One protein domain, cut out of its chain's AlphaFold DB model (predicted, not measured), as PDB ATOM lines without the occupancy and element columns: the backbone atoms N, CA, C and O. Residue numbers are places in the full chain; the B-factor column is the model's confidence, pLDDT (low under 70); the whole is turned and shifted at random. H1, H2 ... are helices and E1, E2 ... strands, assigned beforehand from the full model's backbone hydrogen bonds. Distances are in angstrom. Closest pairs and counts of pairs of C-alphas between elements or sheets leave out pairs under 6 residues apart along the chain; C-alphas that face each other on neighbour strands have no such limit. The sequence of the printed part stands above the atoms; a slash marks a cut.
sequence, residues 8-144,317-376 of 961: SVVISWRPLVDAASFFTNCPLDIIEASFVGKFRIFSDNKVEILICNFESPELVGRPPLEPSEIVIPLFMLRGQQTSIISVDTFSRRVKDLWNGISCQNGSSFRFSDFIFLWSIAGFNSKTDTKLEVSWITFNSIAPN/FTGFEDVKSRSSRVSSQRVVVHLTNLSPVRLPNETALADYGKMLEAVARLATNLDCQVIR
ATOM      1  N   SER A   8     185.275 199.973 195.792       87.81
ATOM      2  CA  SER A   8     186.720 200.027 196.033       87.81
ATOM      3  C   SER A   8     187.409 198.785 195.484       87.81
ATOM      4  O   SER A   8     186.956 197.669 195.717       87.81
ATOM      5  N   VAL A   9     188.552 198.960 194.828       89.62
ATOM      6  CA  VAL A   9     189.472 197.866 194.500       89.62
ATOM      7  C   VAL A   9     190.619 197.900 195.506       89.62
ATOM      8  O   VAL A   9     191.259 198.935 195.687       89.62
ATOM      9  N   VAL A  10     190.870 196.782 196.185       89.69
ATOM     10  CA  VAL A  10     191.931 196.647 197.190       89.69
ATOM     11  C   VAL A  10     192.943 195.634 196.686       89.69
ATOM     12  O   VAL A  10     192.640 194.452 196.554       89.69
ATOM     13  N   ILE A  11     194.156 196.094 196.404       89.12
ATOM     14  CA  ILE A  11     195.218 195.300 195.789       89.12
ATOM     15  C   ILE A  11     196.244 194.926 196.851       89.12
ATOM     16  O   ILE A  11     196.813 195.788 197.530       89.12
ATOM     17  N   SER A  12     196.504 193.629 196.981       85.19
ATOM     18  CA  SER A  12     197.645 193.134 197.748       85.19
ATOM     19  C   SER A  12     198.953 193.499 197.034       85.19
ATOM     20  O   SER A  12     199.018 193.461 195.809       85.19
ATOM     21  N   TRP A  13     200.021 193.814 197.777       82.00
ATOM     22  CA  TRP A  13     201.299 194.218 197.163       82.00
ATOM     23  C   TRP A  13     201.927 193.134 196.269       82.00
ATOM     24  O   TRP A  13     202.574 193.462 195.280       82.00
ATOM     25  N   ARG A  14     201.705 191.846 196.587       84.81
ATOM     26  CA  ARG A  14     202.257 190.698 195.841       84.81
ATOM     27  C   ARG A  14     201.877 190.728 194.345       84.81
ATOM     28  O   ARG A  14     202.794 190.958 193.565       84.81
ATOM     29  N   PRO A  15     200.586 190.698 193.936       87.56
ATOM     30  CA  PRO A  15     200.168 190.871 192.539       87.56
ATOM     31  C   PRO A  15     200.846 192.008 191.759       87.56
ATOM     32  O   PRO A  15     201.123 191.848 190.575       87.56
ATOM     33  N   LEU A  16     201.128 193.150 192.399       86.19
ATOM     34  CA  LEU A  16     201.795 194.288 191.753       86.19
ATOM     35  C   LEU A  16     203.302 194.047 191.551       86.19
ATOM     36  O   LEU A  16     203.862 194.469 190.540       86.19
ATOM     37  N   VAL A  17     203.955 193.353 192.487       84.62
ATOM     38  CA  VAL A  17     205.351 192.903 192.361       84.62
ATOM     39  C   VAL A  17     205.476 191.779 191.334       84.62
ATOM     40  O   VAL A  17     206.409 191.797 190.534       84.62
ATOM     41  N   ASP A  18     204.529 190.842 191.317       86.88
ATOM     42  CA  ASP A  18     204.503 189.709 190.391       86.88
ATOM     43  C   ASP A  18     204.300 190.204 188.946       86.88
ATOM     44  O   ASP A  18     205.083 189.860 188.055       86.88
ATOM     45  N   ALA A  19     203.352 191.130 188.738       88.31
ATOM     46  CA  ALA A  19     203.161 191.838 187.472       88.31
ATOM     47  C   ALA A  19     204.418 192.620 187.042       88.31
ATOM     48  O   ALA A  19     204.836 192.522 185.891       88.31
ATOM     49  N   ALA A  20     205.071 193.349 187.958       86.19
ATOM     50  CA  ALA A  20     206.314 194.071 187.658       86.19
ATOM     51  C   ALA A  20     207.477 193.135 187.284       86.19
ATOM     52  O   ALA A  20     208.260 193.451 186.387       86.19
ATOM     53  N   SER A  21     207.585 191.980 187.946       85.50
ATOM     54  CA  SER A  21     208.601 190.957 187.674       85.50
ATOM     55  C   SER A  21     208.424 190.353 186.278       85.50
ATOM     56  O   SER A  21     209.366 190.319 185.483       85.50
ATOM     57  N   PHE A  22     207.191 189.969 185.936       86.12
ATOM     58  CA  PHE A  22     206.822 189.491 184.604       86.12
ATOM     59  C   PHE A  22     207.073 190.564 183.528       86.12
ATOM     60  O   PHE A  22     207.781 190.322 182.548       86.12
ATOM     61  N   PHE A  23     206.584 191.790 183.743       86.31
ATOM     62  CA  PHE A  23     206.689 192.883 182.772       86.31
ATOM     63  C   PHE A  23     208.116 193.426 182.590       86.31
ATOM     64  O   PHE A  23     208.412 194.032 181.561       86.31
ATOM     65  N   THR A  24     209.031 193.193 183.540       82.75
ATOM     66  CA  THR A  24     210.451 193.575 183.399       82.75
ATOM     67  C   THR A  24     211.149 192.790 182.283       82.75
ATOM     68  O   THR A  24     211.978 193.360 181.580       82.75
ATOM     69  N   ASN A  25     210.799 191.515 182.074       78.88
ATOM     70  CA  ASN A  25     211.537 190.618 181.173       78.88
ATOM     71  C   ASN A  25     210.944 190.490 179.755       78.88
ATOM     72  O   ASN A  25     211.572 189.896 178.882       78.88
ATOM     73  N   CYS A  26     209.748 191.027 179.497       78.94
ATOM     74  CA  CYS A  26     209.115 190.926 178.180       78.94
ATOM     75  C   CYS A  26     209.687 191.947 177.170       78.94
ATOM     76  O   CYS A  26     209.963 193.086 177.551       78.94
ATOM     77  N   PRO A  27     209.814 191.629 175.868       77.44
ATOM     78  CA  PRO A  27     210.157 192.626 174.847       77.44
ATOM     79  C   PRO A  27     209.030 193.624 174.513       77.44
ATOM     80  O   PRO A  27     209.319 194.648 173.904       77.44
ATOM     81  N   LEU A  28     207.770 193.359 174.880       80.06
ATOM     82  CA  LEU A  28     206.613 194.165 174.459       80.06
ATOM     83  C   LEU A  28     206.393 195.422 175.325       80.06
ATOM     84  O   LEU A  28     206.554 195.384 176.545       80.06
ATOM     85  N   ASP A  29     205.947 196.514 174.695       78.88
ATOM     86  CA  ASP A  29     205.571 197.768 175.376       78.88
ATOM     87  C   ASP A  29     204.147 197.760 175.952       78.88
ATOM     88  O   ASP A  29     203.835 198.556 176.845       78.88
ATOM     89  N   ILE A  30     203.299 196.857 175.448       81.56
ATOM     90  CA  ILE A  30     201.932 196.590 175.909       81.56
ATOM     91  C   ILE A  30     201.772 195.075 176.071       81.56
ATOM     92  O   ILE A  30     202.095 194.325 175.150       81.56
ATOM     93  N   ILE A  31     201.247 194.622 177.211       85.94
ATOM     94  CA  ILE A  31     200.814 193.229 177.418       85.94
ATOM     95  C   ILE A  31     199.451 193.207 178.103       85.94
ATOM     96  O   ILE A  31     199.207 193.998 179.012       85.94
ATOM     97  N   GLU A  32     198.603 192.255 177.717       86.94
ATOM     98  CA  GLU A  32     197.430 191.855 178.491       86.94
ATOM     99  C   GLU A  32     197.762 190.645 179.379       86.94
ATOM    100  O   GLU A  32     198.329 189.648 178.931       86.94
ATOM    101  N   ALA A  33     197.427 190.758 180.659       89.25
ATOM    102  CA  ALA A  33     197.497 189.713 181.674       89.25
ATOM    103  C   ALA A  33     196.205 189.763 182.512       89.25
ATOM    104  O   ALA A  33     195.243 190.434 182.131       89.25
ATOM    105  N   SER A  34     196.141 189.074 183.653       90.19
ATOM    106  CA  SER A  34     194.946 189.090 184.506       90.19
ATOM    107  C   SER A  34     195.254 189.278 185.988       90.19
ATOM    108  O   SER A  34     196.256 188.797 186.512       90.19
ATOM    109  N   PHE A  35     194.345 189.956 186.686       91.56
ATOM    110  CA  PHE A  35     194.219 189.872 188.138       91.56
ATOM    111  C   PHE A  35     193.041 188.974 188.518       91.56
ATOM    112  O   PHE A  35     192.006 188.984 187.848       91.56
ATOM    113  N   VAL A  36     193.171 188.270 189.645       89.00
ATOM    114  CA  VAL A  36     192.063 187.539 190.274       89.00
ATOM    115  C   VAL A  36     191.592 188.307 191.501       89.00
ATOM    116  O   VAL A  36     192.330 188.454 192.485       89.00
ATOM    117  N   GLY A  37     190.364 188.818 191.429       88.19
ATOM    118  CA  GLY A  37     189.677 189.481 192.535       88.19
ATOM    119  C   GLY A  37     188.659 188.565 193.212       88.19
ATOM    120  O   GLY A  37     188.105 187.688 192.558       88.19
ATOM    121  N   LYS A  38     188.363 188.800 194.498       87.62
ATOM    122  CA  LYS A  38     187.151 188.291 195.172       87.62
ATOM    123  C   LYS A  38     186.260 189.449 195.603       87.62
ATOM    124  O   LYS A  38     186.758 190.432 196.159       87.62
ATOM    125  N   PHE A  39     184.956 189.333 195.370       82.88
ATOM    126  CA  PHE A  39     183.984 190.336 195.809       82.88
ATOM    127  C   PHE A  39     183.689 190.239 197.310       82.88
ATOM    128  O   PHE A  39     183.646 189.157 197.896       82.88
ATOM    129  N   ARG A  40     183.451 191.397 197.930       83.88
ATOM    130  CA  ARG A  40     183.005 191.562 199.317       83.88
ATOM    131  C   ARG A  40     181.968 192.676 199.372       83.88
ATOM    132  O   ARG A  40     182.244 193.792 198.941       83.88
ATOM    133  N   ILE A  41     180.789 192.382 199.908       81.19
ATOM    134  CA  ILE A  41     179.713 193.363 200.093       81.19
ATOM    135  C   ILE A  41     179.605 193.634 201.585       81.19
ATOM    136  O   ILE A  41     179.426 192.689 202.347       81.19
ATOM    137  N   PHE A  42     179.696 194.888 202.004       80.19
ATOM    138  CA  PHE A  42     179.579 195.262 203.411       80.19
ATOM    139  C   PHE A  42     178.158 195.712 203.774       80.19
ATOM    140  O   PHE A  42     177.336 196.045 202.913       80.19
ATOM    141  N   SER A  43     177.869 195.732 205.072       74.12
ATOM    142  CA  SER A  43     176.595 196.168 205.651       74.12
ATOM    143  C   SER A  43     176.208 197.618 205.308       74.12
ATOM    144  O   SER A  43     175.018 197.915 205.186       74.12
ATOM    145  N   ASP A  44     177.183 198.495 205.051       72.88
ATOM    146  CA  ASP A  44     177.003 199.887 204.603       72.88
ATOM    147  C   ASP A  44     176.741 200.041 203.084       72.88
ATOM    148  O   ASP A  44     176.678 201.159 202.571       72.88
ATOM    149  N   ASN A  45     176.584 198.931 202.350       74.88
ATOM    150  CA  ASN A  45     176.507 198.858 200.883       74.88
ATOM    151  C   ASN A  45     177.781 199.294 200.130       74.88
ATOM    152  O   ASN A  45     177.718 199.544 198.916       74.88
ATOM    153  N   LYS A  46     178.941 199.355 200.796       81.06
ATOM    154  CA  LYS A  46     180.245 199.370 200.122       81.06
ATOM    155  C   LYS A  46     180.480 198.019 199.439       81.06
ATOM    156  O   LYS A  46     180.235 196.962 200.021       81.06
ATOM    157  N   VAL A  47     181.016 198.062 198.223       83.50
ATOM    158  CA  VAL A  47     181.493 196.882 197.491       83.50
ATOM    159  C   VAL A  47     183.011 196.966 197.394       83.50
ATOM    160  O   VAL A  47     183.560 197.968 196.940       83.50
ATOM    161  N   GLU A  48     183.705 195.924 197.834       87.44
ATOM    162  CA  GLU A  48     185.157 195.811 197.768       87.44
ATOM    163  C   GLU A  48     185.565 194.627 196.890       87.44
ATOM    164  O   GLU A  48     185.054 193.518 197.036       87.44
ATOM    165  N   ILE A  49     186.497 194.874 195.977       89.19
ATOM    166  CA  ILE A  49     187.085 193.877 195.086       89.19
ATOM    167  C   ILE A  49     188.516 193.654 195.573       89.19
ATOM    168  O   ILE A  49     189.402 194.476 195.327       89.19
ATOM    169  N   LEU A  50     188.732 192.574 196.323       89.69
ATOM    170  CA  LEU A  50     190.038 192.235 196.881       89.69
ATOM    171  C   LEU A  50     190.848 191.451 195.845       89.69
ATOM    172  O   LEU A  50     190.555 190.285 195.595       89.69
ATOM    173  N   ILE A  51     191.871 192.076 195.266       90.69
ATOM    174  CA  ILE A  51     192.805 191.425 194.344       90.69
ATOM    175  C   ILE A  51     193.858 190.657 195.149       90.69
ATOM    176  O   ILE A  51     194.653 191.231 195.909       90.69
ATOM    177  N   CYS A  52     193.832 189.338 194.967       83.31
ATOM    178  CA  CYS A  52     194.670 188.376 195.676       83.31
ATOM    179  C   CYS A  52     195.862 187.919 194.834       83.31
ATOM    180  O   CYS A  52     196.977 187.882 195.354       83.31
ATOM    181  N   ASN A  53     195.630 187.621 193.548       87.25
ATOM    182  CA  ASN A  53     196.599 186.985 192.652       87.25
ATOM    183  C   ASN A  53     196.777 187.784 191.349       87.25
ATOM    184  O   ASN A  53     195.853 188.460 190.890       87.25
ATOM    185  N   PHE A  54     197.952 187.639 190.737       89.25
ATOM    186  CA  PHE A  54     198.240 187.978 189.342       89.25
ATOM    187  C   PHE A  54     198.412 186.675 188.548       89.25
ATOM    188  O   PHE A  54     199.018 185.727 189.048       89.25
ATOM    189  N   GLU A  55     197.887 186.630 187.328       86.38
ATOM    190  CA  GLU A  55     197.990 185.506 186.398       86.38
ATOM    191  C   GLU A  55     198.616 185.994 185.084       86.38
ATOM    192  O   GLU A  55     198.133 186.941 184.458       86.38
ATOM    193  N   SER A  56     199.706 185.344 184.664       80.25
ATOM    194  CA  SER A  56     200.334 185.590 183.366       80.25
ATOM    195  C   SER A  56     199.535 184.925 182.231       80.25
ATOM    196  O   SER A  56     198.928 183.872 182.443       80.25
ATOM    197  N   PRO A  57     199.568 185.474 181.000       72.25
ATOM    198  CA  PRO A  57     198.848 184.914 179.847       72.25
ATOM    199  C   PRO A  57     199.347 183.527 179.390       72.25
ATOM    200  O   PRO A  57     198.748 182.916 178.512       72.25
ATOM    201  N   GLU A  58     200.433 183.013 179.975       66.44
ATOM    202  CA  GLU A  58     201.040 181.716 179.642       66.44
ATOM    203  C   GLU A  58     200.471 180.541 180.474       66.44
ATOM    204  O   GLU A  58     200.800 179.381 180.217       66.44
ATOM    205  N   LEU A  59     199.609 180.812 181.465       60.38
ATOM    206  CA  LEU A  59     199.026 179.808 182.370       60.38
ATOM    207  C   LEU A  59     197.891 178.990 181.722       60.38
ATOM    208  O   LEU A  59     196.706 179.149 182.021       60.38
ATOM    209  N   VAL A  60     198.267 178.049 180.857       47.16
ATOM    210  CA  VAL A  60     197.357 177.021 180.327       47.16
ATOM    211  C   VAL A  60     196.974 176.027 181.434       47.16
ATOM    212  O   VAL A  60     197.844 175.471 182.099       47.16
ATOM    213  N   GLY A  61     195.675 175.745 181.593       54.47
ATOM    214  CA  GLY A  61     195.179 174.731 182.539       54.47
ATOM    215  C   GLY A  61     194.765 175.264 183.916       54.47
ATOM    216  O   GLY A  61     194.925 174.572 184.921       54.47
ATOM    217  N   ARG A  62     194.230 176.488 183.971       60.53
ATOM    218  CA  ARG A  62     193.670 177.098 185.184       60.53
ATOM    219  C   ARG A  62     192.583 176.212 185.835       60.53
ATOM    220  O   ARG A  62     191.741 175.681 185.105       60.53
ATOM    221  N   PRO A  63     192.533 176.079 187.177       61.25
ATOM    222  CA  PRO A  63     191.371 175.499 187.854       61.25
ATOM    223  C   PRO A  63     190.099 176.337 187.598       61.25
ATOM    224  O   PRO A  63     190.201 177.531 187.299       61.25
ATOM    225  N   PRO A  64     188.894 175.749 187.720       68.12
ATOM    226  CA  PRO A  64     187.656 176.518 187.647       68.12
ATOM    227  C   PRO A  64     187.596 177.547 188.784       68.12
ATOM    228  O   PRO A  64     187.936 177.229 189.924       68.12
ATOM    229  N   LEU A  65     187.141 178.762 188.462       69.56
ATOM    230  CA  LEU A  65     186.930 179.841 189.430       69.56
ATOM    231  C   LEU A  65     186.012 179.411 190.579       69.56
ATOM    232  O   LEU A  65     184.981 178.766 190.353       69.56
ATOM    233  N   GLU A  66     186.309 179.870 191.795       72.25
ATOM    234  CA  GLU A  66     185.296 179.909 192.846       72.25
ATOM    235  C   GLU A  66     184.137 180.841 192.436       72.25
ATOM    236  O   GLU A  66     184.372 181.873 191.807       72.25
ATOM    237  N   PRO A  67     182.885 180.591 192.874       68.06
ATOM    238  CA  PRO A  67     181.743 181.458 192.554       68.06
ATOM    239  C   PRO A  67     181.892 182.937 192.964       68.06
ATOM    240  O   PRO A  67     181.141 183.780 192.476       68.06
ATOM    241  N   SER A  68     182.826 183.253 193.873       72.50
ATOM    242  CA  SER A  68     183.103 184.615 194.364       72.50
ATOM    243  C   SER A  68     184.259 185.333 193.656       72.50
ATOM    244  O   SER A  68     184.505 186.514 193.932       72.50
ATOM    245  N   GLU A  69     184.971 184.635 192.770       81.12
ATOM    246  CA  GLU A  69     186.135 185.153 192.053       81.12
ATOM    247  C   GLU A  69     185.759 185.806 190.716       81.12
ATOM    248  O   GLU A  69     184.777 185.449 190.067       81.12
ATOM    249  N   ILE A  70     186.581 186.764 190.286       82.00
ATOM    250  CA  ILE A  70     186.463 187.450 188.998       82.00
ATOM    251  C   ILE A  70     187.838 187.624 188.348       82.00
ATOM    252  O   ILE A  70     188.814 187.984 189.012       82.00
ATOM    253  N   VAL A  71     187.895 187.388 187.034       86.25
ATOM    254  CA  VAL A  71     189.031 187.758 186.179       86.25
ATOM    255  C   VAL A  71     188.905 189.230 185.815       86.25
ATOM    256  O   VAL A  71     187.879 189.659 185.291       86.25
ATOM    257  N   ILE A  72     189.964 189.993 186.062       89.81
ATOM    258  CA  ILE A  72     190.052 191.406 185.702       89.81
ATOM    259  C   ILE A  72     191.194 191.544 184.688       89.81
ATOM    260  O   ILE A  72     192.354 191.403 185.093       89.81
ATOM    261  N   PRO A  73     190.908 191.817 183.399       89.69
ATOM    262  CA  PRO A  73     191.939 192.077 182.402       89.69
ATOM    263  C   PRO A  73     192.846 193.224 182.846       89.69
ATOM    264  O   PRO A  73     192.367 194.295 183.235       89.69
ATOM    265  N   LEU A  74     194.153 192.983 182.808       91.00
ATOM    266  CA  LEU A  74     195.195 193.920 183.203       91.00
ATOM    267  C   LEU A  74     196.065 194.251 181.995       91.00
ATOM    268  O   LEU A  74     196.854 193.422 181.542       91.00
ATOM    269  N   PHE A  75     195.979 195.491 181.532       89.69
ATOM    270  CA  PHE A  75     196.849 196.015 180.489       89.69
ATOM    271  C   PHE A  75     198.065 196.701 181.117       89.69
ATOM    272  O   PHE A  75     197.934 197.684 181.848       89.69
ATOM    273  N   MET A  76     199.256 196.178 180.844       89.25
ATOM    274  CA  MET A  76     200.531 196.672 181.371       89.25
ATOM    275  C   MET A  76     201.243 197.496 180.297       89.25
ATOM    276  O   MET A  76     201.411 197.012 179.179       89.25
ATOM    277  N   LEU A  77     201.640 198.733 180.622       87.19
ATOM    278  CA  LEU A  77     202.172 199.722 179.672       87.19
ATOM    279  C   LEU A  77     203.566 200.238 180.053       87.19
ATOM    280  O   LEU A  77     203.798 200.626 181.199       87.19
ATOM    281  N   ARG A  78     204.455 200.392 179.063       77.19
ATOM    282  CA  ARG A  78     205.730 201.138 179.172       77.19
ATOM    283  C   ARG A  78     205.598 202.611 178.763       77.19
ATOM    284  O   ARG A  78     206.419 203.131 178.012       77.19
ATOM    285  N   GLY A  79     204.557 203.310 179.219       65.75
ATOM    286  CA  GLY A  79     204.312 204.670 178.734       65.75
ATOM    287  C   GLY A  79     203.188 205.447 179.411       65.75
ATOM    288  O   GLY A  79     202.859 205.241 180.580       65.75
ATOM    289  N   GLN A  80     202.642 206.400 178.655       65.00
ATOM    290  CA  GLN A  80     201.509 207.227 179.067       65.00
ATOM    291  C   GLN A  80     200.200 206.424 179.072       65.00
ATOM    292  O   GLN A  80     200.085 205.385 178.427       65.00
ATOM    293  N   GLN A  81     199.211 206.923 179.810       65.69
ATOM    294  CA  GLN A  81     197.872 206.344 179.879       65.69
ATOM    295  C   GLN A  81     197.174 206.450 178.511       65.69
ATOM    296  O   GLN A  81     197.126 207.530 177.927       65.69
ATOM    297  N   THR A  82     196.607 205.349 178.016       67.88
ATOM    298  CA  THR A  82     195.909 205.264 176.718       67.88
ATOM    299  C   THR A  82     194.582 204.503 176.841       67.88
ATOM    300  O   THR A  82     194.368 203.765 177.801       67.88
ATOM    301  N   SER A  83     193.675 204.694 175.875       70.00
ATOM    302  CA  SER A  83     192.498 203.831 175.674       70.00
ATOM    303  C   SER A  83     192.915 202.632 174.821       70.00
ATOM    304  O   SER A  83     193.419 202.823 173.716       70.00
ATOM    305  N   ILE A  84     192.738 201.413 175.341       76.88
ATOM    306  CA  ILE A  84     193.300 200.177 174.754       76.88
ATOM    307  C   ILE A  84     192.203 199.267 174.177       76.88
ATOM    308  O   ILE A  84     192.392 198.615 173.151       76.88
ATOM    309  N   ILE A  85     191.036 199.238 174.824       82.38
ATOM    310  CA  ILE A  85     189.923 198.347 174.475       82.38
ATOM    311  C   ILE A  85     189.207 198.872 173.223       82.38
ATOM    312  O   ILE A  85     188.823 200.040 173.182       82.38
ATOM    313  N   SER A  86     189.004 198.022 172.212       83.06
ATOM    314  CA  SER A  86     188.303 198.384 170.968       83.06
ATOM    315  C   SER A  86     186.783 198.512 171.141       83.06
ATOM    316  O   SER A  86     186.190 197.921 172.050       83.06
ATOM    317  N   VAL A  87     186.117 199.244 170.237       83.06
ATOM    318  CA  VAL A  87     184.645 199.409 170.254       83.06
ATOM    319  C   VAL A  87     183.921 198.062 170.186       83.06
ATOM    320  O   VAL A  87     182.935 197.853 170.893       83.06
ATOM    321  N   ASP A  88     184.403 197.118 169.378       83.69
ATOM    322  CA  ASP A  88     183.793 195.789 169.240       83.69
ATOM    323  C   ASP A  88     183.911 194.970 170.530       83.69
ATOM    324  O   ASP A  88     183.037 194.175 170.870       83.69
ATOM    325  N   THR A  89     184.957 195.220 171.314       83.12
ATOM    326  CA  THR A  89     185.169 194.589 172.618       83.12
ATOM    327  C   THR A  89     184.263 195.187 173.693       83.12
ATOM    328  O   THR A  89     183.637 194.430 174.438       83.12
ATOM    329  N   PHE A  90     184.072 196.512 173.706       85.00
ATOM    330  CA  PHE A  90     182.997 197.139 174.486       85.00
ATOM    331  C   PHE A  90     181.612 196.626 174.059       85.00
ATOM    332  O   PHE A  90     180.779 196.337 174.912       85.00
ATOM    333  N   SER A  91     181.369 196.458 172.755       86.25
ATOM    334  CA  SER A  91     180.092 195.978 172.204       86.25
ATOM    335  C   SER A  91     179.760 194.560 172.669       86.25
ATOM    336  O   SER A  91     178.633 194.303 173.093       86.25
ATOM    337  N   ARG A  92     180.747 193.655 172.641       85.69
ATOM    338  CA  ARG A  92     180.618 192.294 173.179       85.69
ATOM    339  C   ARG A  92     180.358 192.330 174.686       85.69
ATOM    340  O   ARG A  92     179.322 191.840 175.109       85.69
ATOM    341  N   ARG A  93     181.176 193.029 175.483       86.31
ATOM    342  CA  ARG A  93     180.996 193.089 176.951       86.31
ATOM    343  C   ARG A  93     179.695 193.763 177.406       86.31
ATOM    344  O   ARG A  93     179.100 193.330 178.387       86.31
ATOM    345  N   VAL A  94     179.194 194.770 176.687       86.25
ATOM    346  CA  VAL A  94     177.871 195.374 176.949       86.25
ATOM    347  C   VAL A  94     176.730 194.402 176.606       86.25
ATOM    348  O   VAL A  94     175.729 194.363 177.322       86.25
ATOM    349  N   LYS A  95     176.892 193.560 175.575       84.88
ATOM    350  CA  LYS A  95     175.971 192.451 175.276       84.88
ATOM    351  C   LYS A  95     176.067 191.323 176.313       84.88
ATOM    352  O   LYS A  95     175.032 190.783 176.690       84.88
ATOM    353  N   ASP A  96     177.260 191.011 176.817       84.00
ATOM    354  CA  ASP A  96     177.472 190.017 177.879       84.00
ATOM    355  C   ASP A  96     176.737 190.431 179.165       84.00
ATOM    356  O   ASP A  96     175.997 189.628 179.726       84.00
ATOM    357  N   LEU A  97     176.843 191.703 179.574       84.25
ATOM    358  CA  LEU A  97     176.091 192.268 180.707       84.25
ATOM    359  C   LEU A  97     174.568 192.175 180.508       84.25
ATOM    360  O   LEU A  97     173.832 191.836 181.433       84.25
ATOM    361  N   TRP A  98     174.073 192.443 179.296       83.06
ATOM    362  CA  TRP A  98     172.653 192.270 178.973       83.06
ATOM    363  C   TRP A  98     172.205 190.801 179.076       83.06
ATOM    364  O   TRP A  98     171.188 190.507 179.708       83.06
ATOM    365  N   ASN A  99     172.981 189.876 178.504       79.62
ATOM    366  CA  ASN A  99     172.713 188.438 178.556       79.62
ATOM    367  C   ASN A  99     172.791 187.889 179.991       79.62
ATOM    368  O   ASN A  99     172.006 187.020 180.355       79.62
ATOM    369  N   GLY A 100     173.728 188.391 180.798       76.69
ATOM    370  CA  GLY A 100     173.914 188.006 182.195       76.69
ATOM    371  C   GLY A 100     172.758 188.460 183.086       76.69
ATOM    372  O   GLY A 100     172.327 187.715 183.965       76.69
ATOM    373  N   ILE A 101     172.191 189.641 182.822       76.38
ATOM    374  CA  ILE A 101     171.035 190.160 183.562       76.38
ATOM    375  C   ILE A 101     169.731 189.513 183.091       76.38
ATOM    376  O   ILE A 101     168.920 189.144 183.937       76.38
ATOM    377  N   SER A 102     169.516 189.292 181.793       69.94
ATOM    378  CA  SER A 102     168.300 188.615 181.331       69.94
ATOM    379  C   SER A 102     168.317 187.123 181.695       69.94
ATOM    380  O   SER A 102     169.206 186.384 181.287       69.94
ATOM    381  N   CYS A 103     167.310 186.623 182.422       59.41
ATOM    382  CA  CYS A 103     167.282 185.232 182.925       59.41
ATOM    383  C   CYS A 103     167.101 184.140 181.835       59.41
ATOM    384  O   CYS A 103     166.731 183.003 182.140       59.41
ATOM    385  N   GLN A 104     167.350 184.464 180.561       56.84
ATOM    386  CA  GLN A 104     167.303 183.546 179.417       56.84
ATOM    387  C   GLN A 104     168.234 182.340 179.606       56.84
ATOM    388  O   GLN A 104     167.845 181.218 179.294       56.84
ATOM    389  N   ASN A 105     169.419 182.551 180.186       53.28
ATOM    390  CA  ASN A 105     170.465 181.527 180.246       53.28
ATOM    391  C   ASN A 105     170.228 180.434 181.307       53.28
ATOM    392  O   ASN A 105     170.866 179.387 181.249       53.28
ATOM    393  N   GLY A 106     169.340 180.652 182.287       57.00
ATOM    394  CA  GLY A 106     169.030 179.673 183.348       57.00
ATOM    395  C   GLY A 106     170.183 179.351 184.314       57.00
ATOM    396  O   GLY A 106     170.006 178.561 185.240       57.00
ATOM    397  N   SER A 107     171.351 179.964 184.119       61.16
ATOM    398  CA  SER A 107     172.502 179.900 185.011       61.16
ATOM    399  C   SER A 107     172.195 180.535 186.370       61.16
ATOM    400  O   SER A 107     171.418 181.487 186.475       61.16
ATOM    401  N   SER A 108     172.858 180.033 187.416       61.56
ATOM    402  CA  SER A 108     172.962 180.746 188.692       61.56
ATOM    403  C   SER A 108     173.600 182.112 188.444       61.56
ATOM    404  O   SER A 108     174.729 182.173 187.960       61.56
ATOM    405  N   PHE A 109     172.882 183.184 188.773       69.19
ATOM    406  CA  PHE A 109     173.348 184.560 188.622       69.19
ATOM    407  C   PHE A 109     174.697 184.792 189.333       69.19
ATOM    408  O   PHE A 109     174.871 184.410 190.495       69.19
ATOM    409  N   ARG A 110     175.667 185.404 188.649       72.25
ATOM    410  CA  ARG A 110     177.032 185.657 189.140       72.25
ATOM    411  C   ARG A 110     177.331 187.148 189.269       72.25
ATOM    412  O   ARG A 110     176.671 188.004 188.690       72.25
ATOM    413  N   PHE A 111     178.404 187.461 189.993       69.75
ATOM    414  CA  PHE A 111     178.920 188.829 190.073       69.75
ATOM    415  C   PHE A 111     179.718 189.290 188.837       69.75
ATOM    416  O   PHE A 111     179.952 190.484 188.687       69.75
ATOM    417  N   SER A 112     180.064 188.395 187.910       69.00
ATOM    418  CA  SER A 112     180.479 188.755 186.543       69.00
ATOM    419  C   SER A 112     179.381 189.491 185.764       69.00
ATOM    420  O   SER A 112     179.664 190.328 184.912       69.00
ATOM    421  N   ASP A 113     178.117 189.197 186.071       74.88
ATOM    422  CA  ASP A 113     176.991 189.436 185.162       74.88
ATOM    423  C   ASP A 113     176.461 190.879 185.219       74.88
ATOM    424  O   ASP A 113     175.668 191.285 184.375       74.88
ATOM    425  N   PHE A 114     176.895 191.664 186.215       77.75
ATOM    426  CA  PHE A 114     176.443 193.042 186.455       77.75
ATOM    427  C   PHE A 114     177.551 194.103 186.327       77.75
ATOM    428  O   PHE A 114     177.243 195.296 186.346       77.75
ATOM    429  N   ILE A 115     178.827 193.714 186.225       82.81
ATOM    430  CA  ILE A 115     179.946 194.661 186.133       82.81
ATOM    431  C   ILE A 115     181.041 194.154 185.193       82.81
ATOM    432  O   ILE A 115     181.695 193.145 185.444       82.81
ATOM    433  N   PHE A 116     181.292 194.905 184.123       87.06
ATOM    434  CA  PHE A 116     182.510 194.745 183.335       87.06
ATOM    435  C   PHE A 116     183.590 195.634 183.954       87.06
ATOM    436  O   PHE A 116     183.379 196.835 184.086       87.06
ATOM    437  N   LEU A 117     184.724 195.057 184.354       88.69
ATOM    438  CA  LEU A 117     185.818 195.729 185.064       88.69
ATOM    439  C   LEU A 117     187.145 195.420 184.361       88.69
ATOM    440  O   LEU A 117     187.420 194.261 184.058       88.69
ATOM    441  N   TRP A 118     187.975 196.437 184.135       90.94
ATOM    442  CA  TRP A 118     189.326 196.292 183.583       90.94
ATOM    443  C   TRP A 118     190.328 197.199 184.302       90.94
ATOM    444  O   TRP A 118     189.960 198.174 184.967       90.94
ATOM    445  N   SER A 119     191.610 196.864 184.180       90.81
ATOM    446  CA  SER A 119     192.720 197.580 184.801       90.81
ATOM    447  C   SER A 119     193.772 197.979 183.771       90.81
ATOM    448  O   SER A 119     194.051 197.237 182.831       90.81
ATOM    449  N   ILE A 120     194.375 199.151 183.961       90.06
ATOM    450  CA  ILE A 120     195.515 199.626 183.171       90.06
ATOM    451  C   ILE A 120     196.599 200.076 184.150       90.06
ATOM    452  O   ILE A 120     196.346 200.938 184.993       90.06
ATOM    453  N   ALA A 121     197.799 199.510 184.045       89.38
ATOM    454  CA  ALA A 121     198.935 199.814 184.910       89.38
ATOM    455  C   ALA A 121     200.121 200.343 184.093       89.38
ATOM    456  O   ALA A 121     200.608 199.681 183.174       89.38
ATOM    457  N   GLY A 122     200.601 201.532 184.453       87.62
ATOM    458  CA  GLY A 122     201.834 202.089 183.913       87.62
ATOM    459  C   GLY A 122     203.044 201.589 184.690       87.62
ATOM    460  O   GLY A 122     203.031 201.548 185.922       87.62
ATOM    461  N   PHE A 123     204.111 201.247 183.976       83.19
ATOM    462  CA  PHE A 123     205.390 200.854 184.553       83.19
ATOM    463  C   PHE A 123     206.497 201.779 184.067       83.19
ATOM    464  O   PHE A 123     206.592 202.124 182.889       83.19
ATOM    465  N   ASN A 124     207.386 202.138 184.985       77.81
ATOM    466  CA  ASN A 124     208.575 202.924 184.689       77.81
ATOM    467  C   ASN A 124     209.775 202.274 185.375       77.81
ATOM    468  O   ASN A 124     209.662 201.798 186.505       77.81
ATOM    469  N   SER A 125     210.947 202.372 184.759       66.00
ATOM    470  CA  SER A 125     212.204 202.183 185.478       66.00
ATOM    471  C   SER A 125     212.365 203.240 186.584       66.00
ATOM    472  O   SER A 125     211.965 204.402 186.437       66.00
ATOM    473  N   LYS A 126     212.948 202.828 187.715       57.16
ATOM    474  CA  LYS A 126     213.666 203.730 188.645       57.16
ATOM    475  C   LYS A 126     215.183 203.657 188.431       57.16
ATOM    476  O   LYS A 126     215.881 204.636 188.666       57.16
ATOM    477  N   THR A 127     215.660 202.510 187.953       56.81
ATOM    478  CA  THR A 127     217.012 202.235 187.449       56.81
ATOM    479  C   THR A 127     216.881 201.368 186.196       56.81
ATOM    480  O   THR A 127     215.859 200.700 186.026       56.81
ATOM    481  N   ASP A 128     217.912 201.314 185.348       55.94
ATOM    482  CA  ASP A 128     217.905 200.601 184.049       55.94
ATOM    483  C   ASP A 128     217.719 199.067 184.136       55.94
ATOM    484  O   ASP A 128     217.775 198.363 183.133       55.94
ATOM    485  N   THR A 129     217.514 198.534 185.341       57.44
ATOM    486  CA  THR A 129     217.471 197.102 185.666       57.44
ATOM    487  C   THR A 129     216.165 196.639 186.314       57.44
ATOM    488  O   THR A 129     216.009 195.440 186.543       57.44
ATOM    489  N   LYS A 130     215.233 197.543 186.655       68.81
ATOM    490  CA  LYS A 130     213.977 197.163 187.322       68.81
ATOM    491  C   LYS A 130     212.827 198.118 187.010       68.81
ATOM    492  O   LYS A 130     212.912 199.315 187.302       68.81
ATOM    493  N   LEU A 131     211.734 197.569 186.479       73.50
ATOM    494  CA  LEU A 131     210.457 198.273 186.384       73.50
ATOM    495  C   LEU A 131     209.729 198.248 187.732       73.50
ATOM    496  O   LEU A 131     209.733 197.248 188.449       73.50
ATOM    497  N   GLU A 132     209.046 199.343 188.043       77.56
ATOM    498  CA  GLU A 132     208.059 199.415 189.118       77.56
ATOM    499  C   GLU A 132     206.746 199.982 188.574       77.56
ATOM    500  O   GLU A 132     206.757 200.829 187.672       77.56
ATOM    501  N   VAL A 133     205.620 199.541 189.147       82.88
ATOM    502  CA  VAL A 133     204.305 200.151 188.906       82.88
ATOM    503  C   VAL A 133     204.392 201.627 189.295       82.88
ATOM    504  O   VAL A 133     204.696 201.956 190.443       82.88
ATOM    505  N   SER A 134     204.155 202.524 188.343       83.06
ATOM    506  CA  SER A 134     204.137 203.964 188.591       83.06
ATOM    507  C   SER A 134     202.751 204.437 188.997       83.06
ATOM    508  O   SER A 134     202.609 205.130 190.002       83.06
ATOM    509  N   TRP A 135     201.737 204.003 188.261       85.75
ATOM    510  CA  TRP A 135     200.332 204.298 188.505       85.75
ATOM    511  C   TRP A 135     199.466 203.115 188.088       85.75
ATOM    512  O   TRP A 135     199.857 202.302 187.247       85.75
ATOM    513  N   ILE A 136     198.262 203.042 188.650       88.56
ATOM    514  CA  ILE A 136     197.252 202.074 188.231       88.56
ATOM    515  C   ILE A 136     195.878 202.733 188.120       88.56
ATOM    516  O   ILE A 136     195.495 203.564 188.940       88.56
ATOM    517  N   THR A 137     195.149 202.366 187.070       88.00
ATOM    518  CA  THR A 137     193.765 202.766 186.808       88.00
ATOM    519  C   THR A 137     192.878 201.528 186.856       88.00
ATOM    520  O   THR A 137     193.254 200.476 186.337       88.00
ATOM    521  N   PHE A 138     191.688 201.657 187.432       89.38
ATOM    522  CA  PHE A 138     190.597 200.700 187.280       89.38
ATOM    523  C   PHE A 138     189.394 201.415 186.687       89.38
ATOM    524  O   PHE A 138     189.023 202.496 187.143       89.38
ATOM    525  N   ASN A 139     188.785 200.792 185.689       87.50
ATOM    526  CA  ASN A 139     187.608 201.296 185.000       87.50
ATOM    527  C   ASN A 139     186.536 200.210 184.990       87.50
ATOM    528  O   ASN A 139     186.858 199.029 184.853       87.50
ATOM    529  N   SER A 140     185.267 200.591 185.108       87.88
ATOM    530  CA  SER A 140     184.166 199.643 184.967       87.88
ATOM    531  C   SER A 140     182.936 200.233 184.298       87.88
ATOM    532  O   SER A 140     182.742 201.447 184.270       87.88
ATOM    533  N   ILE A 141     182.089 199.349 183.773       87.19
ATOM    534  CA  ILE A 141     180.740 199.647 183.296       87.19
ATOM    535  C   ILE A 141     179.767 198.756 184.064       87.19
ATOM    536  O   ILE A 141     179.952 197.538 184.116       87.19
ATOM    537  N   ALA A 142     178.721 199.359 184.627       86.94
ATOM    538  CA  ALA A 142     177.612 198.651 185.258       86.94
ATOM    539  C   ALA A 142     176.265 199.254 184.806       86.94
ATOM    540  O   ALA A 142     176.106 200.482 184.803       86.94
ATOM    541  N   PRO A 143     175.281 198.426 184.416       85.25
ATOM    542  CA  PRO A 143     173.946 198.888 184.077       85.25
ATOM    543  C   PRO A 143     173.118 199.166 185.343       85.25
ATOM    544  O   PRO A 143     173.351 198.593 186.407       85.25
ATOM    545  N   ASN A 144     172.144 200.068 185.243       81.88
ATOM    546  CA  ASN A 144     171.419 200.620 186.382       81.88
ATOM    547  C   ASN A 144     169.952 200.936 186.062       81.88
ATOM    548  O   ASN A 144     169.629 201.572 185.053       81.88
ATOM    549  N   PHE A 317     182.528 203.898 185.664       85.69
ATOM    550  CA  PHE A 317     183.302 204.305 186.832       85.69
ATOM    551  C   PHE A 317     184.789 204.303 186.496       85.69
ATOM    552  O   PHE A 317     185.249 203.460 185.728       85.69
ATOM    553  N   THR A 318     185.548 205.212 187.105       85.81
ATOM    554  CA  THR A 318     187.016 205.198 187.062       85.81
ATOM    555  C   THR A 318     187.611 205.490 188.434       85.81
ATOM    556  O   THR A 318     187.045 206.251 189.226       85.81
ATOM    557  N   GLY A 319     188.760 204.891 188.717       85.56
ATOM    558  CA  GLY A 319     189.608 205.207 189.857       85.56
ATOM    559  C   GLY A 319     191.077 205.105 189.460       85.56
ATOM    560  O   GLY A 319     191.464 204.190 188.735       85.56
ATOM    561  N   PHE A 320     191.891 206.042 189.938       85.25
ATOM    562  CA  PHE A 320     193.321 206.154 189.646       85.25
ATOM    563  C   PHE A 320     194.108 206.265 190.955       85.25
ATOM    564  O   PHE A 320     193.645 206.919 191.887       85.25
ATOM    565  N   GLU A 321     195.298 205.668 191.010       85.62
ATOM    566  CA  GLU A 321     196.192 205.731 192.170       85.62
ATOM    567  C   GLU A 321     197.671 205.803 191.738       85.62
ATOM    568  O   GLU A 321     198.139 204.991 190.933       85.62
ATOM    569  N   ASP A 322     198.419 206.763 192.298       82.62
ATOM    570  CA  ASP A 322     199.873 206.903 192.119       82.62
ATOM    571  C   ASP A 322     200.609 205.997 193.118       82.62
ATOM    572  O   ASP A 322     200.804 206.329 194.292       82.62
ATOM    573  N   VAL A 323     201.041 204.837 192.628       78.50
ATOM    574  CA  VAL A 323     201.740 203.815 193.418       78.50
ATOM    575  C   VAL A 323     203.169 204.256 193.766       78.50
ATOM    576  O   VAL A 323     203.677 203.944 194.850       78.50
ATOM    577  N   LYS A 324     203.816 205.040 192.894       68.81
ATOM    578  CA  LYS A 324     205.171 205.572 193.114       68.81
ATOM    579  C   LYS A 324     205.236 206.469 194.347       68.81
ATOM    580  O   LYS A 324     206.181 206.331 195.130       68.81
ATOM    581  N   SER A 325     204.236 207.326 194.548       55.31
ATOM    582  CA  SER A 325     204.149 208.282 195.662       55.31
ATOM    583  C   SER A 325     204.286 207.627 197.044       55.31
ATOM    584  O   SER A 325     204.881 208.204 197.956       55.31
ATOM    585  N   ARG A 326     203.803 206.384 197.193       54.56
ATOM    586  CA  ARG A 326     203.779 205.643 198.465       54.56
ATOM    587  C   ARG A 326     205.001 204.758 198.715       54.56
ATOM    588  O   ARG A 326     205.155 204.245 199.826       54.56
ATOM    589  N   SER A 327     205.872 204.582 197.717       50.81
ATOM    590  CA  SER A 327     206.926 203.546 197.677       50.81
ATOM    591  C   SER A 327     208.070 203.679 198.706       50.81
ATOM    592  O   SER A 327     209.022 202.905 198.669       50.81
ATOM    593  N   SER A 328     207.981 204.624 199.647       48.19
ATOM    594  CA  SER A 328     208.966 204.870 200.711       48.19
ATOM    595  C   SER A 328     208.560 204.367 202.107       48.19
ATOM    596  O   SER A 328     209.351 204.504 203.040       48.19
ATOM    597  N   ARG A 329     207.348 203.813 202.306       46.00
ATOM    598  CA  ARG A 329     206.822 203.498 203.655       46.00
ATOM    599  C   ARG A 329     206.191 202.106 203.803       46.00
ATOM    600  O   ARG A 329     204.988 201.955 203.640       46.00
ATOM    601  N   VAL A 330     206.989 201.155 204.299       45.78
ATOM    602  CA  VAL A 330     206.582 199.834 204.836       45.78
ATOM    603  C   VAL A 330     206.105 198.802 203.795       45.78
ATOM    604  O   VAL A 330     205.265 199.064 202.942       45.78
ATOM    605  N   SER A 331     206.618 197.575 203.913       45.09
ATOM    606  CA  SER A 331     206.386 196.427 203.016       45.09
ATOM    607  C   SER A 331     205.016 195.737 203.149       45.09
ATOM    608  O   SER A 331     204.798 194.687 202.549       45.09
ATOM    609  N   SER A 332     204.089 196.305 203.926       48.75
ATOM    610  CA  SER A 332     202.757 195.746 204.213       48.75
ATOM    611  C   SER A 332     201.593 196.541 203.603       48.75
ATOM    612  O   SER A 332     200.434 196.232 203.885       48.75
ATOM    613  N   GLN A 333     201.868 197.555 202.772       66.38
ATOM    614  CA  GLN A 333     200.817 198.358 202.141       66.38
ATOM    615  C   GLN A 333     199.873 197.510 201.272       66.38
ATOM    616  O   GLN A 333     200.302 196.700 200.451       66.38
ATOM    617  N   ARG A 334     198.569 197.775 201.398       78.88
ATOM    618  CA  ARG A 334     197.579 197.482 200.353       78.88
ATOM    619  C   ARG A 334     197.346 198.757 199.552       78.88
ATOM    620  O   ARG A 334     197.222 199.830 200.143       78.88
ATOM    621  N   VAL A 335     197.256 198.641 198.234       83.75
ATOM    622  CA  VAL A 335     196.834 199.752 197.370       83.75
ATOM    623  C   VAL A 335     195.308 199.772 197.363       83.75
ATOM    624  O   VAL A 335     194.690 198.723 197.196       83.75
ATOM    625  N   VAL A 336     194.689 200.931 197.584       86.25
ATOM    626  CA  VAL A 336     193.225 201.071 197.629       86.25
ATOM    627  C   VAL A 336     192.806 202.101 196.594       86.25
ATOM    628  O   VAL A 336     193.094 203.282 196.751       86.25
ATOM    629  N   VAL A 337     192.126 201.643 195.548       86.88
ATOM    630  CA  VAL A 337     191.610 202.479 194.463       86.88
ATOM    631  C   VAL A 337     190.109 202.654 194.675       86.88
ATOM    632  O   VAL A 337     189.364 201.675 194.718       86.88
ATOM    633  N   HIS A 338     189.644 203.892 194.822       86.81
ATOM    634  CA  HIS A 338     188.215 204.194 194.907       86.81
ATOM    635  C   HIS A 338     187.664 204.474 193.508       86.81
ATOM    636  O   HIS A 338     188.177 205.349 192.813       86.81
ATOM    637  N   LEU A 339     186.628 203.740 193.094       85.56
ATOM    638  CA  LEU A 339     185.972 203.975 191.811       85.56
ATOM    639  C   LEU A 339     184.917 205.073 191.973       85.56
ATOM    640  O   LEU A 339     184.089 205.041 192.884       85.56
ATOM    641  N   THR A 340     184.942 206.042 191.067       82.25
ATOM    642  CA  THR A 340     184.049 207.204 191.039       82.25
ATOM    643  C   THR A 340     183.207 207.180 189.768       82.25
ATOM    644  O   THR A 340     183.721 206.878 188.693       82.25
ATOM    645  N   ASN A 341     181.904 207.460 189.884       77.00
ATOM    646  CA  ASN A 341     180.983 207.492 188.742       77.00
ATOM    647  C   ASN A 341     181.335 208.669 187.814       77.00
ATOM    648  O   ASN A 341     181.306 209.827 188.238       77.00
ATOM    649  N   LEU A 342     181.651 208.379 186.552       73.25
ATOM    650  CA  LEU A 342     181.992 209.376 185.544       73.25
ATOM    651  C   LEU A 342     180.733 210.091 185.054       73.25
ATOM    652  O   LEU A 342     180.005 209.601 184.194       73.25
ATOM    653  N   SER A 343     180.509 211.306 185.555       64.88
ATOM    654  CA  SER A 343     179.566 212.220 184.916       64.88
ATOM    655  C   SER A 343     180.134 212.670 183.561       64.88
ATOM    656  O   SER A 343     181.221 213.253 183.542       64.88
ATOM    657  N   PRO A 344     179.416 212.522 182.432       58.16
ATOM    658  CA  PRO A 344     179.886 213.014 181.130       58.16
ATOM    659  C   PRO A 344     179.984 214.542 181.041       58.16
ATOM    660  O   PRO A 344     180.551 215.072 180.092       58.16
ATOM    661  N   VAL A 345     179.466 215.259 182.042       53.94
ATOM    662  CA  VAL A 345     179.654 216.708 182.209       53.94
ATOM    663  C   VAL A 345     181.074 217.035 182.714       53.94
ATOM    664  O   VAL A 345     181.519 218.176 182.603       53.94
ATOM    665  N   ARG A 346     181.797 216.060 183.293       55.25
ATOM    666  CA  ARG A 346     183.140 216.208 183.883       55.25
ATOM    667  C   ARG A 346     183.978 214.933 183.710       55.25
ATOM    668  O   ARG A 346     184.223 214.206 184.670       55.25
ATOM    669  N   LEU A 347     184.437 214.682 182.488       61.88
ATOM    670  CA  LEU A 347     185.407 213.620 182.200       61.88
ATOM    671  C   LEU A 347     186.828 214.100 182.579       61.88
ATOM    672  O   LEU A 347     187.186 215.224 182.219       61.88
ATOM    673  N   PRO A 348     187.628 213.315 183.330       60.56
ATOM    674  CA  PRO A 348     188.865 213.798 183.956       60.56
ATOM    675  C   PRO A 348     190.077 213.866 183.014       60.56
ATOM    676  O   PRO A 348     191.024 214.595 183.296       60.56
ATOM    677  N   ASN A 349     190.076 213.095 181.925       69.38
ATOM    678  CA  ASN A 349     191.167 212.992 180.957       69.38
ATOM    679  C   ASN A 349     190.644 212.526 179.581       69.38
ATOM    680  O   ASN A 349     189.510 212.060 179.444       69.38
ATOM    681  N   GLU A 350     191.486 212.645 178.552       69.44
ATOM    682  CA  GLU A 350     191.143 212.271 177.171       69.44
ATOM    683  C   GLU A 350     190.892 210.760 177.007       69.44
ATOM    684  O   GLU A 350     190.082 210.353 176.176       69.44
ATOM    685  N   THR A 351     191.521 209.920 177.833       72.25
ATOM    686  CA  THR A 351     191.339 208.461 177.803       72.25
ATOM    687  C   THR A 351     189.973 208.030 178.330       72.25
ATOM    688  O   THR A 351     189.322 207.211 177.686       72.25
ATOM    689  N   ALA A 352     189.479 208.628 179.422       71.56
ATOM    690  CA  ALA A 352     188.109 208.402 179.883       71.56
ATOM    691  C   ALA A 352     187.074 208.934 178.880       71.56
ATOM    692  O   ALA A 352     186.024 208.321 178.718       71.56
ATOM    693  N   LEU A 353     187.361 210.036 178.172       75.56
ATOM    694  CA  LEU A 353     186.510 210.522 177.079       75.56
ATOM    695  C   LEU A 353     186.462 209.532 175.903       75.56
ATOM    696  O   LEU A 353     185.379 209.278 175.374       75.56
ATOM    697  N   ALA A 354     187.600 208.946 175.522       78.25
ATOM    698  CA  ALA A 354     187.663 207.920 174.486       78.25
ATOM    699  C   ALA A 354     186.883 206.655 174.887       78.25
ATOM    700  O   ALA A 354     185.973 206.253 174.163       78.25
ATOM    701  N   ASP A 355     187.163 206.073 176.058       82.62
ATOM    702  CA  ASP A 355     186.464 204.879 176.561       82.62
ATOM    703  C   ASP A 355     184.953 205.130 176.740       82.62
ATOM    704  O   ASP A 355     184.133 204.289 176.365       82.62
ATOM    705  N   TYR A 356     184.554 206.316 177.217       82.00
ATOM    706  CA  TYR A 356     183.146 206.713 177.301       82.00
ATOM    707  C   TYR A 356     182.490 206.809 175.912       82.00
ATOM    708  O   TYR A 356     181.365 206.344 175.727       82.00
ATOM    709  N   GLY A 357     183.189 207.351 174.909       80.56
ATOM    710  CA  GLY A 357     182.732 207.365 173.515       80.56
ATOM    711  C   GLY A 357     182.527 205.958 172.943       80.56
ATOM    712  O   GLY A 357     181.492 205.687 172.331       80.56
ATOM    713  N   LYS A 358     183.456 205.036 173.217       85.94
ATOM    714  CA  LYS A 358     183.353 203.620 172.825       85.94
ATOM    715  C   LYS A 358     182.177 202.918 173.517       85.94
ATOM    716  O   LYS A 358     181.442 202.175 172.868       85.94
ATOM    717  N   MET A 359     181.929 203.212 174.797       85.75
ATOM    718  CA  MET A 359     180.734 202.751 175.515       85.75
ATOM    719  C   MET A 359     179.436 203.294 174.892       85.75
ATOM    720  O   MET A 359     178.483 202.530 174.741       85.75
ATOM    721  N   LEU A 360     179.373 204.577 174.506       83.94
ATOM    722  CA  LEU A 360     178.186 205.144 173.843       83.94
ATOM    723  C   LEU A 360     177.842 204.395 172.549       83.94
ATOM    724  O   LEU A 360     176.663 204.163 172.277       83.94
ATOM    725  N   GLU A 361     178.846 204.015 171.757       84.94
ATOM    726  CA  GLU A 361     178.625 203.241 170.534       84.94
ATOM    727  C   GLU A 361     178.216 201.793 170.839       84.94
ATOM    728  O   GLU A 361     177.266 201.292 170.240       84.94
ATOM    729  N   ALA A 362     178.845 201.141 171.821       87.69
ATOM    730  CA  ALA A 362     178.471 199.800 172.275       87.69
ATOM    731  C   ALA A 362     177.012 199.720 172.766       87.69
ATOM    732  O   ALA A 362     176.276 198.808 172.382       87.69
ATOM    733  N   VAL A 363     176.560 200.702 173.555       85.62
ATOM    734  CA  VAL A 363     175.159 200.817 174.002       85.62
ATOM    735  C   VAL A 363     174.221 201.088 172.821       85.62
ATOM    736  O   VAL A 363     173.127 200.525 172.773       85.62
ATOM    737  N   ALA A 364     174.643 201.886 171.834       83.12
ATOM    738  CA  ALA A 364     173.846 202.122 170.632       83.12
ATOM    739  C   ALA A 364     173.682 200.854 169.779       83.12
ATOM    740  O   ALA A 364     172.563 200.518 169.395       83.12
ATOM    741  N   ARG A 365     174.770 200.104 169.560       84.56
ATOM    742  CA  ARG A 365     174.761 198.802 168.877       84.56
ATOM    743  C   ARG A 365     173.866 197.792 169.610       84.56
ATOM    744  O   ARG A 365     173.092 197.094 168.962       84.56
ATOM    745  N   LEU A 366     173.917 197.735 170.948       84.31
ATOM    746  CA  LEU A 366     173.019 196.881 171.738       84.31
ATOM    747  C   LEU A 366     171.545 197.271 171.551       84.31
ATOM    748  O   LEU A 366     170.724 196.392 171.325       84.31
ATOM    749  N   ALA A 367     171.205 198.560 171.602       80.06
ATOM    750  CA  ALA A 367     169.823 199.008 171.427       80.06
ATOM    751  C   ALA A 367     169.263 198.691 170.032       80.06
ATOM    752  O   ALA A 367     168.123 198.241 169.931       80.06
ATOM    753  N   THR A 368     170.067 198.845 168.971       78.50
ATOM    754  CA  THR A 368     169.692 198.419 167.611       78.50
ATOM    755  C   THR A 368     169.442 196.911 167.538       78.50
ATOM    756  O   THR A 368     168.470 196.494 166.923       78.50
ATOM    757  N   ASN A 369     170.241 196.091 168.229       79.81
ATOM    758  CA  ASN A 369     170.022 194.639 168.326       79.81
ATOM    759  C   ASN A 369     168.788 194.238 169.168       79.81
ATOM    760  O   ASN A 369     168.474 193.052 169.247       79.81
ATOM    761  N   LEU A 370     168.125 195.194 169.831       74.88
ATOM    762  CA  LEU A 370     166.948 194.989 170.685       74.88
ATOM    763  C   LEU A 370     165.709 195.765 170.188       74.88
ATOM    764  O   LEU A 370     164.728 195.855 170.923       74.88
ATOM    765  N   ASP A 371     165.759 196.366 168.990       73.06
ATOM    766  CA  ASP A 371     164.724 197.263 168.439       73.06
ATOM    767  C   ASP A 371     164.291 198.393 169.409       73.06
ATOM    768  O   ASP A 371     163.135 198.829 169.450       73.06
ATOM    769  N   CYS A 372     165.236 198.881 170.218       74.75
ATOM    770  CA  CYS A 372     165.011 199.877 171.269       74.75
ATOM    771  C   CYS A 372     165.601 201.251 170.923       74.75
ATOM    772  O   CYS A 372     166.537 201.381 170.131       74.75
ATOM    773  N   GLN A 373     165.075 202.302 171.557       70.94
ATOM    774  CA  GLN A 373     165.590 203.662 171.385       70.94
ATOM    775  C   GLN A 373     166.793 203.911 172.305       70.94
ATOM    776  O   GLN A 373     166.915 203.304 173.367       70.94
ATOM    777  N   VAL A 374     167.678 204.830 171.913       71.00
ATOM    778  CA  VAL A 374     168.828 205.255 172.728       71.00
ATOM    779  C   VAL A 374     168.654 206.713 173.099       71.00
ATOM    780  O   VAL A 374     168.720 207.581 172.225       71.00
ATOM    781  N   ILE A 375     168.537 207.004 174.392       65.19
ATOM    782  CA  ILE A 375     168.736 208.370 174.870       65.19
ATOM    783  C   ILE A 375     170.223 208.523 175.188       65.19
ATOM    784  O   ILE A 375     170.745 207.953 176.148       65.19
ATOM    785  N   ARG A 376     170.927 209.294 174.357       61.47
ATOM    786  CA  ARG A 376     172.294 209.727 174.662       61.47
ATOM    787  C   ARG A 376     172.222 210.800 175.748       61.47
ATOM    788  O   ARG A 376     171.481 211.769 175.595       61.47
TER     789      ARG A 376
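AT A GLANCE: This is residues 8 to 144 and 317 to 376 of the 961 residues of an uncharacterized protein of Echinococcus multilocularis (UniProt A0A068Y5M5). Look first for a closed barrel of eight strands, E1 to E8, with H1 packed across one end on the outside. H2 and H4 cross as a pair near the other end, and residues 59 to 64 of the loop between E3 and E4 stick out. The printed part has 197 residues, with four named helices and nine named strands in the order E1 H1 E2 E3 E4 H2 E5 E6 E7 H3 E8 H4 E9; the class is mixed, helices and strands. Round the ring run E1 E3 E2 E4 E5 E6 E7 E8 and back to E1, mixed in direction. The whole is compact, radius of gyration of the C-alphas 17.6 A, spanning 56 by 38 by 36 A.

IN THESE COORDINATES: Find C-alpha 8 at (186.720, 200.027, 196.033), where E1, residues 8 to 12, begins. Round the barrel come E3, residues 47 to 55; E2, 30 to 42, 35.5 A; E4, 69 to 77; E5, 116 to 127, 35.5 A; E6, 130 to 144, 42.7 A, ending at (171.419, 200.620, 186.382); E7, 317 to 322; and E8, 334 to 341. E2 bends by 52 degrees at residue 33, E3 by 57 degrees at residue 52. The helices are H1, 13 to 25, 19.3 A; H2, 87 to 101, 21.2 A; H3, 323 to 326; and H4, 350 to 368, 27.3 A. E9, 373 to 375, pairs with no named strand.

HOW THE PARTS SIT: In the barrel, E1 and E3 are parallel, N 10 to O 49 at 2.9 A. The hairpin E2 and E3 is antiparallel, N 40 to O 48 at 2.8 A. E4 and E5 are parallel, N 75 to O 119 at 2.9 A, and with H2 make a strand-helix-strand unit, two parallel neighbours with a helix between, its crossover right-handed. E8 and E1 close the ring, antiparallel, N 9 to O 337 at 2.8 A. H1 is on the barrel, outside it, at a height of 5.9 A; on the local plane it runs across the strands, 69 degrees to E5. H2 and H4 touch at a steep tilt of 57 degrees, the same way, H4 with residues 358 to 366 alone; the closest C-alphas, of Ser 91 and Ala 362, are 4.2 A apart. Every O i to N i+4 pair is within hydrogen-bond range in H2 and H4, and 8 of 9 in H1; H3 is too short for one.

THE WHOLE: The C-alphas of Thr 127 and Asp 371, the two farthest apart, are 55.9 A apart. Residues 145 to 316 are not printed; C-alphas 144 and 317 are 12.4 A apart across that cut. The links E3 to E4 and H2 to E5 are long. The mean pLDDT of the printed part is 77.5, and 49 residues are under 70, among them 324 to 333.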